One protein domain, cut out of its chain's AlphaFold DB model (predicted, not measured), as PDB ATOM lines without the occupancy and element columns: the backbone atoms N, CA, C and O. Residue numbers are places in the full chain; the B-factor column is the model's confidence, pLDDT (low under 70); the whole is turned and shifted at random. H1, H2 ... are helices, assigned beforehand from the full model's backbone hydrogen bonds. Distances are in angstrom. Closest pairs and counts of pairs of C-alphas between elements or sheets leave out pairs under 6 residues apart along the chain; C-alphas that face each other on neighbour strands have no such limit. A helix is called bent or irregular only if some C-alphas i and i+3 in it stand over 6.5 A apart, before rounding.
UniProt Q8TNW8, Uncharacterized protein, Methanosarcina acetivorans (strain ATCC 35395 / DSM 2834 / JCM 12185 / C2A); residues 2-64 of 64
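What this domain is: This is residues 2 to 64 of the 64 residues of an uncharacterized protein of Methanosarcina acetivorans (strain ATCC 35395 / DSM 2834 / JCM 12185 / C2A) (UniProt Q8TNW8). Two helices, H2 and the shorter H1, make a helical hairpin that opens from its tight turn like a V, and residues 2 to 4 come back from H1 to the far end of H2. Beyond H2 a long unnamed stretch loops out, folds back past H2 near Ile 57 and ends in a tail, residues 59 to 64, that sticks out. The printed part has 63 residues with two named helices, H1 then H2, and no named strand; its class is all helix, though under half of the residues, 27 of 63, are in named elements. It is only just loose, close to compact, with a radius of gyration of the C-alphas of 13.2 A and spans of 39 by 33 by 24 A.

How they stand to each other: H2, residues 22 to 37, touches H1, residues 8 to 18, with residues 24 to 25 alone. The closest C-alphas of the two helices are those of Asp 18 and Val 25, 6.0 A apart. They form a helical hairpin across a tight link of 3 residues, running opposite ways at a steep tilt of 44 degrees. Their centres are 13.7 A apart. In H1 and H2 every O i to N i+4 pair is within hydrogen-bond range. Residues 5 to 13, of which 8 to 13 belong to H1, stand free.

Where its parts are: H2 has 16 residues and measures 23.3 A from C-alpha 22 at (93.501, 121.095, 126.848) to C-alpha 37 at (109.896, 118.490, 110.561). H1 has 11 residues and measures 15.3 A, beginning with C-alpha 8 at (110.987, 116.650, 133.184). Neither helix is bent.

The domain as a whole: The two C-alphas farthest apart, those of Arg 3 and Cys 64, are 39.1 A from each other. The printed part has no cut. Residues 38 to 64 hold no named element. The mean pLDDT of the printed part is 85.8, and residues 59 to 64, which stand free, are under 70.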
ATOM      1  N   TYR A   2     113.852 115.362 113.182       84.81
ATOM      2  CA  TYR A   2     114.627 115.566 114.407       84.81
ATOM      3  C   TYR A   2     113.970 114.850 115.590       84.81
ATOM      4  O   TYR A   2     112.746 114.739 115.659       84.81
ATOM      5  N   ARG A   3     114.779 114.374 116.543       85.69
ATOM      6  CA  ARG A   3     114.269 113.763 117.776       85.69
ATOM      7  C   ARG A   3     113.934 114.851 118.792       85.69
ATOM      8  O   ARG A   3     114.799 115.641 119.164       85.69
ATOM      9  N   ILE A   4     112.693 114.864 119.268       87.75
ATOM     10  CA  ILE A   4     112.247 115.783 120.321       87.75
ATOM     11  C   ILE A   4     112.690 115.231 121.679       87.75
ATOM     12  O   ILE A   4     112.485 114.054 121.978       87.75
ATOM     13  N   LYS A   5     113.282 116.089 122.512       90.50
ATOM     14  CA  LYS A   5     113.575 115.795 123.918       90.50
ATOM     15  C   LYS A   5     112.812 116.778 124.795       90.50
ATOM     16  O   LYS A   5     112.997 117.986 124.670       90.50
ATOM     17  N   ILE A   6     111.973 116.252 125.678       89.69
ATOM     18  CA  ILE A   6     111.203 117.031 126.652       89.69
ATOM     19  C   ILE A   6     111.934 116.946 127.992       89.69
ATOM     20  O   ILE A   6     112.389 115.874 128.390       89.69
ATOM     21  N   SER A   7     112.117 118.082 128.666       91.81
ATOM     22  CA  SER A   7     112.686 118.096 130.015       91.81
ATOM     23  C   SER A   7     111.612 117.717 131.047       91.81
ATOM     24  O   SER A   7     110.454 118.084 130.856       91.81
ATOM     25  N   PRO A   8     111.966 117.057 132.167       92.50
ATOM     26  CA  PRO A   8     110.987 116.650 133.184       92.50
ATOM     27  C   PRO A   8     110.147 117.825 133.702       92.50
ATOM     28  O   PRO A   8     108.932 117.740 133.830       92.50
ATOM     29  N   LYS A   9     110.794 118.980 133.886       93.75
ATOM     30  CA  LYS A   9     110.133 120.225 134.290       93.75
ATOM     31  C   LYS A   9     109.097 120.706 133.270       93.75
ATOM     32  O   LYS A   9     108.072 121.254 133.660       93.75
ATOM     33  N   LEU A  10     109.367 120.549 131.970       91.00
ATOM     34  CA  LEU A  10     108.413 120.917 130.925       91.00
ATOM     35  C   LEU A  10     107.215 119.963 130.919       91.00
ATOM     36  O   LEU A  10     106.090 120.428 130.770       91.00
ATOM     37  N   ASP A  11     107.450 118.670 131.138       92.94
ATOM     38  CA  ASP A  11     106.383 117.671 131.228       92.94
ATOM     39  C   ASP A  11     105.407 117.990 132.371       92.94
ATOM     40  O   ASP A  11     104.202 118.096 132.149       92.94
ATOM     41  N   GLU A  12     105.918 118.313 133.564       95.12
ATOM     42  CA  GLU A  12     105.084 118.748 134.693       95.12
ATOM     43  C   GLU A  12     104.252 120.003 134.381       95.12
ATOM     44  O   GLU A  12     103.105 120.129 134.822       95.12
ATOM     45  N   ILE A  13     104.821 120.961 133.639       91.94
ATOM     46  CA  ILE A  13     104.110 122.177 133.225       91.94
ATOM     47  C   ILE A  13     102.992 121.823 132.244       91.94
ATOM     48  O   ILE A  13     101.880 122.329 132.401       91.94
ATOM     49  N   ILE A  14     103.258 120.943 131.276       90.81
ATOM     50  CA  ILE A  14     102.258 120.479 130.308       90.81
ATOM     51  C   ILE A  14     101.139 119.720 131.026       90.81
ATOM     52  O   ILE A  14      99.975 120.012 130.777       90.81
ATOM     53  N   GLN A  15     101.450 118.841 131.981       93.19
ATOM     54  CA  GLN A  15     100.439 118.133 132.776       93.19
ATOM     55  C   GLN A  15      99.565 119.091 133.602       93.19
ATOM     56  O   GLN A  15      98.349 118.918 133.705       93.19
ATOM     57  N   LYS A  16     100.164 120.132 134.197       94.12
ATOM     58  CA  LYS A  16      99.412 121.185 134.904       94.12
ATOM     59  C   LYS A  16      98.556 122.012 133.942       94.12
ATOM     60  O   LYS A  16      97.477 122.456 134.335       94.12
ATOM     61  N   LEU A  17      99.031 122.227 132.715       90.81
ATOM     62  CA  LEU A  17      98.311 122.953 131.675       90.81
ATOM     63  C   LEU A  17      97.142 122.139 131.120       90.81
ATOM     64  O   LEU A  17      96.066 122.698 130.957       90.81
ATOM     65  N   ASP A  18      97.313 120.833 130.916       92.19
ATOM     66  CA  ASP A  18      96.282 119.926 130.400       92.19
ATOM     67  C   ASP A  18      95.024 119.927 131.278       92.19
ATOM     68  O   ASP A  18      93.899 120.040 130.790       92.19
ATOM     69  N   LYS A  19      95.220 119.946 132.602       93.75
ATOM     70  CA  LYS A  19      94.126 120.055 133.581       93.75
ATOM     71  C   LYS A  19      93.342 121.367 133.479       93.75
ATOM     72  O   LYS A  19      92.186 121.409 133.887       93.75
ATOM     73  N   LYS A  20      93.964 122.444 132.985       90.94
ATOM     74  CA  LYS A  20      93.373 123.792 132.919       90.94
ATOM     75  C   LYS A  20      92.832 124.131 131.531       90.94
ATOM     76  O   LYS A  20      91.768 124.726 131.419       90.94
ATOM     77  N   ASN A  21      93.585 123.807 130.481       87.69
ATOM     78  CA  ASN A  21      93.302 124.198 129.107       87.69
ATOM     79  C   ASN A  21      93.900 123.199 128.103       87.69
ATOM     80  O   ASN A  21      94.978 123.408 127.543       87.69
ATOM     81  N   LYS A  22      93.139 122.136 127.824       89.69
ATOM     82  CA  LYS A  22      93.501 121.095 126.848       89.69
ATOM     83  C   LYS A  22      93.816 121.644 125.455       89.69
ATOM     84  O   LYS A  22      94.767 121.202 124.821       89.69
ATOM     85  N   LYS A  23      93.098 122.684 125.007       89.19
ATOM     86  CA  LYS A  23      93.303 123.279 123.673       89.19
ATOM     87  C   LYS A  23      94.722 123.816 123.486       89.19
ATOM     88  O   LYS A  23      95.279 123.714 122.397       89.19
ATOM     89  N   GLN A  24      95.318 124.392 124.531       88.38
ATOM     90  CA  GLN A  24      96.698 124.869 124.452       88.38
ATOM     91  C   GLN A  24      97.695 123.709 124.366       88.38
ATOM     92  O   GLN A  24      98.690 123.828 123.653       88.38
ATOM     93  N   VAL A  25      97.419 122.578 125.023       91.38
ATOM     94  CA  VAL A  25      98.251 121.371 124.925       91.38
ATOM     95  C   VAL A  25      98.226 120.800 123.508       91.38
ATOM     96  O   VAL A  25      99.291 120.547 122.948       91.38
ATOM     97  N   ASP A  26      97.055 120.715 122.873       91.50
ATOM     98  CA  ASP A  26      96.946 120.300 121.465       91.50
ATOM     99  C   ASP A  26      97.778 121.192 120.530       91.50
ATOM    100  O   ASP A  26      98.488 120.710 119.642       91.50
ATOM    101  N   ILE A  27      97.751 122.511 120.752       91.06
ATOM    102  CA  ILE A  27      98.550 123.460 119.968       91.06
ATOM    103  C   ILE A  27     100.054 123.235 120.193       91.06
ATOM    104  O   ILE A  27     100.826 123.298 119.230       91.06
ATOM    105  N   ILE A  28     100.481 122.957 121.430       91.00
ATOM    106  CA  ILE A  28     101.879 122.623 121.751       91.00
ATOM    107  C   ILE A  28     102.312 121.370 120.994       91.00
ATOM    108  O   ILE A  28     103.348 121.403 120.331       91.00
ATOM    109  N   LEU A  29     101.520 120.296 121.049       90.88
ATOM    110  CA  LEU A  29     101.827 119.032 120.375       90.88
ATOM    111  C   LEU A  29     101.916 119.215 118.857       90.88
ATOM    112  O   LEU A  29     102.875 118.755 118.234       90.88
ATOM    113  N   LYS A  30     100.987 119.977 118.269       91.06
ATOM    114  CA  LYS A  30     101.025 120.317 116.842       91.06
ATOM    115  C   LYS A  30     102.318 121.045 116.470       91.06
ATOM    116  O   LYS A  30     102.997 120.662 115.521       91.06
ATOM    117  N   LYS A  31     102.696 122.067 117.241       90.44
ATOM    118  CA  LYS A  31     103.936 122.833 117.020       90.44
ATOM    119  C   LYS A  31     105.186 121.989 117.225       90.44
ATOM    120  O   LYS A  31     106.165 122.186 116.513       90.44
ATOM    121  N   ALA A  32     105.164 121.054 118.169       90.50
ATOM    122  CA  ALA A  32     106.263 120.126 118.396       90.50
ATOM    123  C   ALA A  32     106.521 119.254 117.153       90.50
ATOM    124  O   ALA A  32     107.674 119.108 116.751       90.50
ATOM    125  N   GLY A  33     105.458 118.773 116.494       91.38
ATOM    126  CA  GLY A  33     105.551 118.084 115.201       91.38
ATOM    127  C   GLY A  33     106.174 118.958 114.108       91.38
ATOM    128  O   GLY A  33     107.156 118.563 113.485       91.38
ATOM    129  N   GLU A  34     105.697 120.198 113.959       90.12
ATOM    130  CA  GLU A  34     106.263 121.153 112.990       90.12
ATOM    131  C   GLU A  34     107.757 121.444 113.237       90.12
ATOM    132  O   GLU A  34     108.519 121.642 112.291       90.12
ATOM    133  N   ILE A  35     108.193 121.478 114.503       90.56
ATOM    134  CA  ILE A  35     109.608 121.653 114.874       90.56
ATOM    135  C   ILE A  35     110.422 120.409 114.508       90.56
ATOM    136  O   ILE A  35     111.557 120.547 114.055       90.56
ATOM    137  N   ALA A  36     109.872 119.206 114.692       90.12
ATOM    138  CA  ALA A  36     110.549 117.964 114.316       90.12
ATOM    139  C   ALA A  36     110.725 117.817 112.796       90.12
ATOM    140  O   ALA A  36     111.707 117.208 112.348       90.12
ATOM    141  N   GLU A  37     109.804 118.389 112.019       91.69
ATOM    142  CA  GLU A  37     109.896 118.490 110.561       91.69
ATOM    143  C   GLU A  37     110.886 119.580 110.126       91.69
ATOM    144  O   GLU A  37     111.801 119.300 109.351       91.69
ATOM    145  N   ASN A  38     110.748 120.808 110.645       88.94
ATOM    146  CA  ASN A  38     111.605 121.942 110.297       88.94
ATOM    147  C   ASN A  38     111.959 122.814 111.526       88.94
ATOM    148  O   ASN A  38     111.262 123.795 111.828       88.94
ATOM    149  N   PRO A  39     113.101 122.551 112.191       86.19
ATOM    150  CA  PRO A  39     113.531 123.311 113.366       86.19
ATOM    151  C   PRO A  39     113.848 124.783 113.081       86.19
ATOM    152  O   PRO A  39     113.828 125.618 113.988       86.19
ATOM    153  N   HIS A  40     114.164 125.137 111.831       86.81
ATOM    154  CA  HIS A  40     114.631 126.479 111.482       86.81
ATOM    155  C   HIS A  40     113.496 127.485 111.263       86.81
ATOM    156  O   HIS A  40     113.758 128.684 111.316       86.81
ATOM    157  N   ARG A  41     112.242 127.025 111.145       87.00
ATOM    158  CA  ARG A  41     111.045 127.839 110.856       87.00
ATOM    159  C   ARG A  41     110.820 129.022 111.810       87.00
ATOM    160  O   ARG A  41     110.306 130.058 111.399       87.00
ATOM    161  N   TYR A  42     111.163 128.871 113.088       88.44
ATOM    162  CA  TYR A  42     110.837 129.851 114.128       88.44
ATOM    163  C   TYR A  42     111.937 130.892 114.361       88.44
ATOM    164  O   TYR A  42     113.129 130.578 114.309       88.44
ATOM    165  N   LYS A  43     111.526 132.128 114.675       88.31
ATOM    166  CA  LYS A  43     112.439 133.236 114.990       88.31
ATOM    167  C   LYS A  43     113.177 132.979 116.304       88.31
ATOM    168  O   LYS A  43     112.594 132.490 117.277       88.31
ATOM    169  N   ASN A  44     114.448 133.354 116.329       91.12
ATOM    170  CA  ASN A  44     115.256 133.320 117.539       91.12
ATOM    171  C   ASN A  44     114.794 134.408 118.520       91.12
ATOM    172  O   ASN A  44     114.212 135.425 118.126       91.12
ATOM    173  N   LEU A  45     115.045 134.190 119.807       91.06
ATOM    174  CA  LEU A  45     114.878 135.211 120.835       91.06
ATOM    175  C   LEU A  45     115.935 136.320 120.679       91.06
ATOM    176  O   LEU A  45     116.928 136.174 119.968       91.06
ATOM    177  N   ARG A  46     115.705 137.464 121.333       90.75
ATOM    178  CA  ARG A  46     116.710 138.536 121.412       90.75
ATOM    179  C   ARG A  46     117.864 138.118 122.329       90.75
ATOM    180  O   ARG A  46     117.705 137.232 123.171       90.75
ATOM    181  N   ALA A  47     119.012 138.773 122.173       90.75
ATOM    182  CA  ALA A  47     120.149 138.592 123.069       90.75
ATOM    183  C   ALA A  47     119.732 138.848 124.535       90.75
ATOM    184  O   ALA A  47     118.935 139.759 124.777       90.75
ATOM    185  N   PRO A  48     120.219 138.043 125.500       91.06
ATOM    186  CA  PRO A  48     121.268 137.015 125.379       91.06
ATOM    187  C   PRO A  48     120.768 135.601 125.015       91.06
ATOM    188  O   PRO A  48     121.549 134.658 124.984       91.06
ATOM    189  N   LEU A  49     119.471 135.416 124.744       92.00
ATOM    190  CA  LEU A  49     118.857 134.099 124.512       92.00
ATOM    191  C   LEU A  49     118.720 133.746 123.024       92.00
ATOM    192  O   LEU A  49     117.894 132.917 122.652       92.00
ATOM    193  N   ASN A  50     119.526 134.351 122.157       92.00
ATOM    194  CA  ASN A  50     119.480 134.187 120.699       92.00
ATOM    195  C   ASN A  50     119.712 132.748 120.204       92.00
ATOM    196  O   ASN A  50     119.394 132.448 119.053       92.00
ATOM    197  N   ASN A  51     120.199 131.854 121.067       88.94
ATOM    198  CA  ASN A  51     120.335 130.420 120.787       88.94
ATOM    199  C   ASN A  51     119.010 129.647 120.922       88.94
ATOM    200  O   ASN A  51     118.920 128.488 120.525       88.94
ATOM    201  N   LEU A  52     117.976 130.273 121.490       90.19
ATOM    202  CA  LEU A  52     116.656 129.690 121.699       90.19
ATOM    203  C   LEU A  52     115.642 130.288 120.714       90.19
ATOM    204  O   LEU A  52     115.705 131.466 120.356       90.19
ATOM    205  N   LYS A  53     114.668 129.477 120.296       90.19
ATOM    206  CA  LYS A  53     113.587 129.884 119.384       90.19
ATOM    207  C   LYS A  53     112.300 130.165 120.149       90.19
ATOM    208  O   LYS A  53     111.949 129.429 121.070       90.19
ATOM    209  N   ARG A  54     111.573 131.215 119.750       88.75
ATOM    210  CA  ARG A  54     110.273 131.563 120.342       88.75
ATOM    211  C   ARG A  54     109.134 131.005 119.502       88.75
ATOM    212  O   ARG A  54     109.032 131.291 118.310       88.75
ATOM    213  N   VAL A  55     108.228 130.290 120.159       89.25
ATOM    214  CA  VAL A  55     107.001 129.772 119.554       89.25
ATOM    215  C   VAL A  55     105.806 130.272 120.354       89.25
ATOM    216  O   VAL A  55     105.711 130.042 121.554       89.25
ATOM    217  N   HIS A  56     104.886 130.972 119.694       86.81
ATOM    218  CA  HIS A  56     103.642 131.433 120.315       86.81
ATOM    219  C   HIS A  56     102.634 130.283 120.362       86.81
ATOM    220  O   HIS A  56     102.389 129.687 119.320       86.81
ATOM    221  N   ILE A  57     102.073 129.956 121.526       80.25
ATOM    222  CA  ILE A  57     101.132 128.828 121.721       80.25
ATOM    223  C   ILE A  57      99.662 129.292 121.704       80.25
ATOM    224  O   ILE A  57      98.767 128.480 121.513       80.25
ATOM    225  N   ASP A  58      99.414 130.600 121.798       76.88
ATOM    226  CA  ASP A  58      98.074 131.189 121.776       76.88
ATOM    227  C   ASP A  58      97.991 132.369 120.793       76.88
ATOM    228  O   ASP A  58      99.011 132.979 120.440       76.88
ATOM    229  N   LYS A  59      96.770 132.702 120.360       64.06
ATOM    230  CA  LYS A  59      96.472 133.955 119.664       64.06
ATOM    231  C   LYS A  59      96.433 135.074 120.705       64.06
ATOM    232  O   LYS A  59      95.396 135.337 121.300       64.06
ATOM    233  N   HIS A  60      97.543 135.785 120.860       58.31
ATOM    234  CA  HIS A  60      97.459 137.230 121.055       58.31
ATOM    235  C   HIS A  60      98.736 137.915 120.587       58.31
ATOM    236  O   HIS A  60      99.761 137.896 121.264       58.31
ATOM    237  N   PHE A  61      98.646 138.512 119.401       46.84
ATOM    238  CA  PHE A  61      99.316 139.764 119.069       46.84
ATOM    239  C   PHE A  61      98.485 140.435 117.968       46.84
ATOM    240  O   PHE A  61      98.524 140.005 116.816       46.84
ATOM    241  N   GLY A  62      97.668 141.410 118.373       36.47
ATOM    242  CA  GLY A  62      96.778 142.179 117.505       36.47
ATOM    243  C   GLY A  62      95.677 142.896 118.289       36.47
ATOM    244  O   GLY A  62      94.507 142.602 118.078       36.47
ATOM    245  N   TYR A  63      96.042 143.789 119.216       41.66
ATOM    246  CA  TYR A  63      95.197 144.957 119.470       41.66
ATOM    247  C   TYR A  63      95.704 146.048 118.529       41.66
ATOM    248  O   TYR A  63      96.879 146.403 118.633       41.66
ATOM    249  N   CYS A  64      94.792 146.531 117.682       34.00
ATOM    250  CA  CYS A  64      94.910 147.682 116.783       34.00
ATOM    251  C   CYS A  64      95.802 147.504 115.546       34.00
ATOM    252  O   CYS A  64      97.000 147.173 115.680       34.00
TER     253      CYS A  64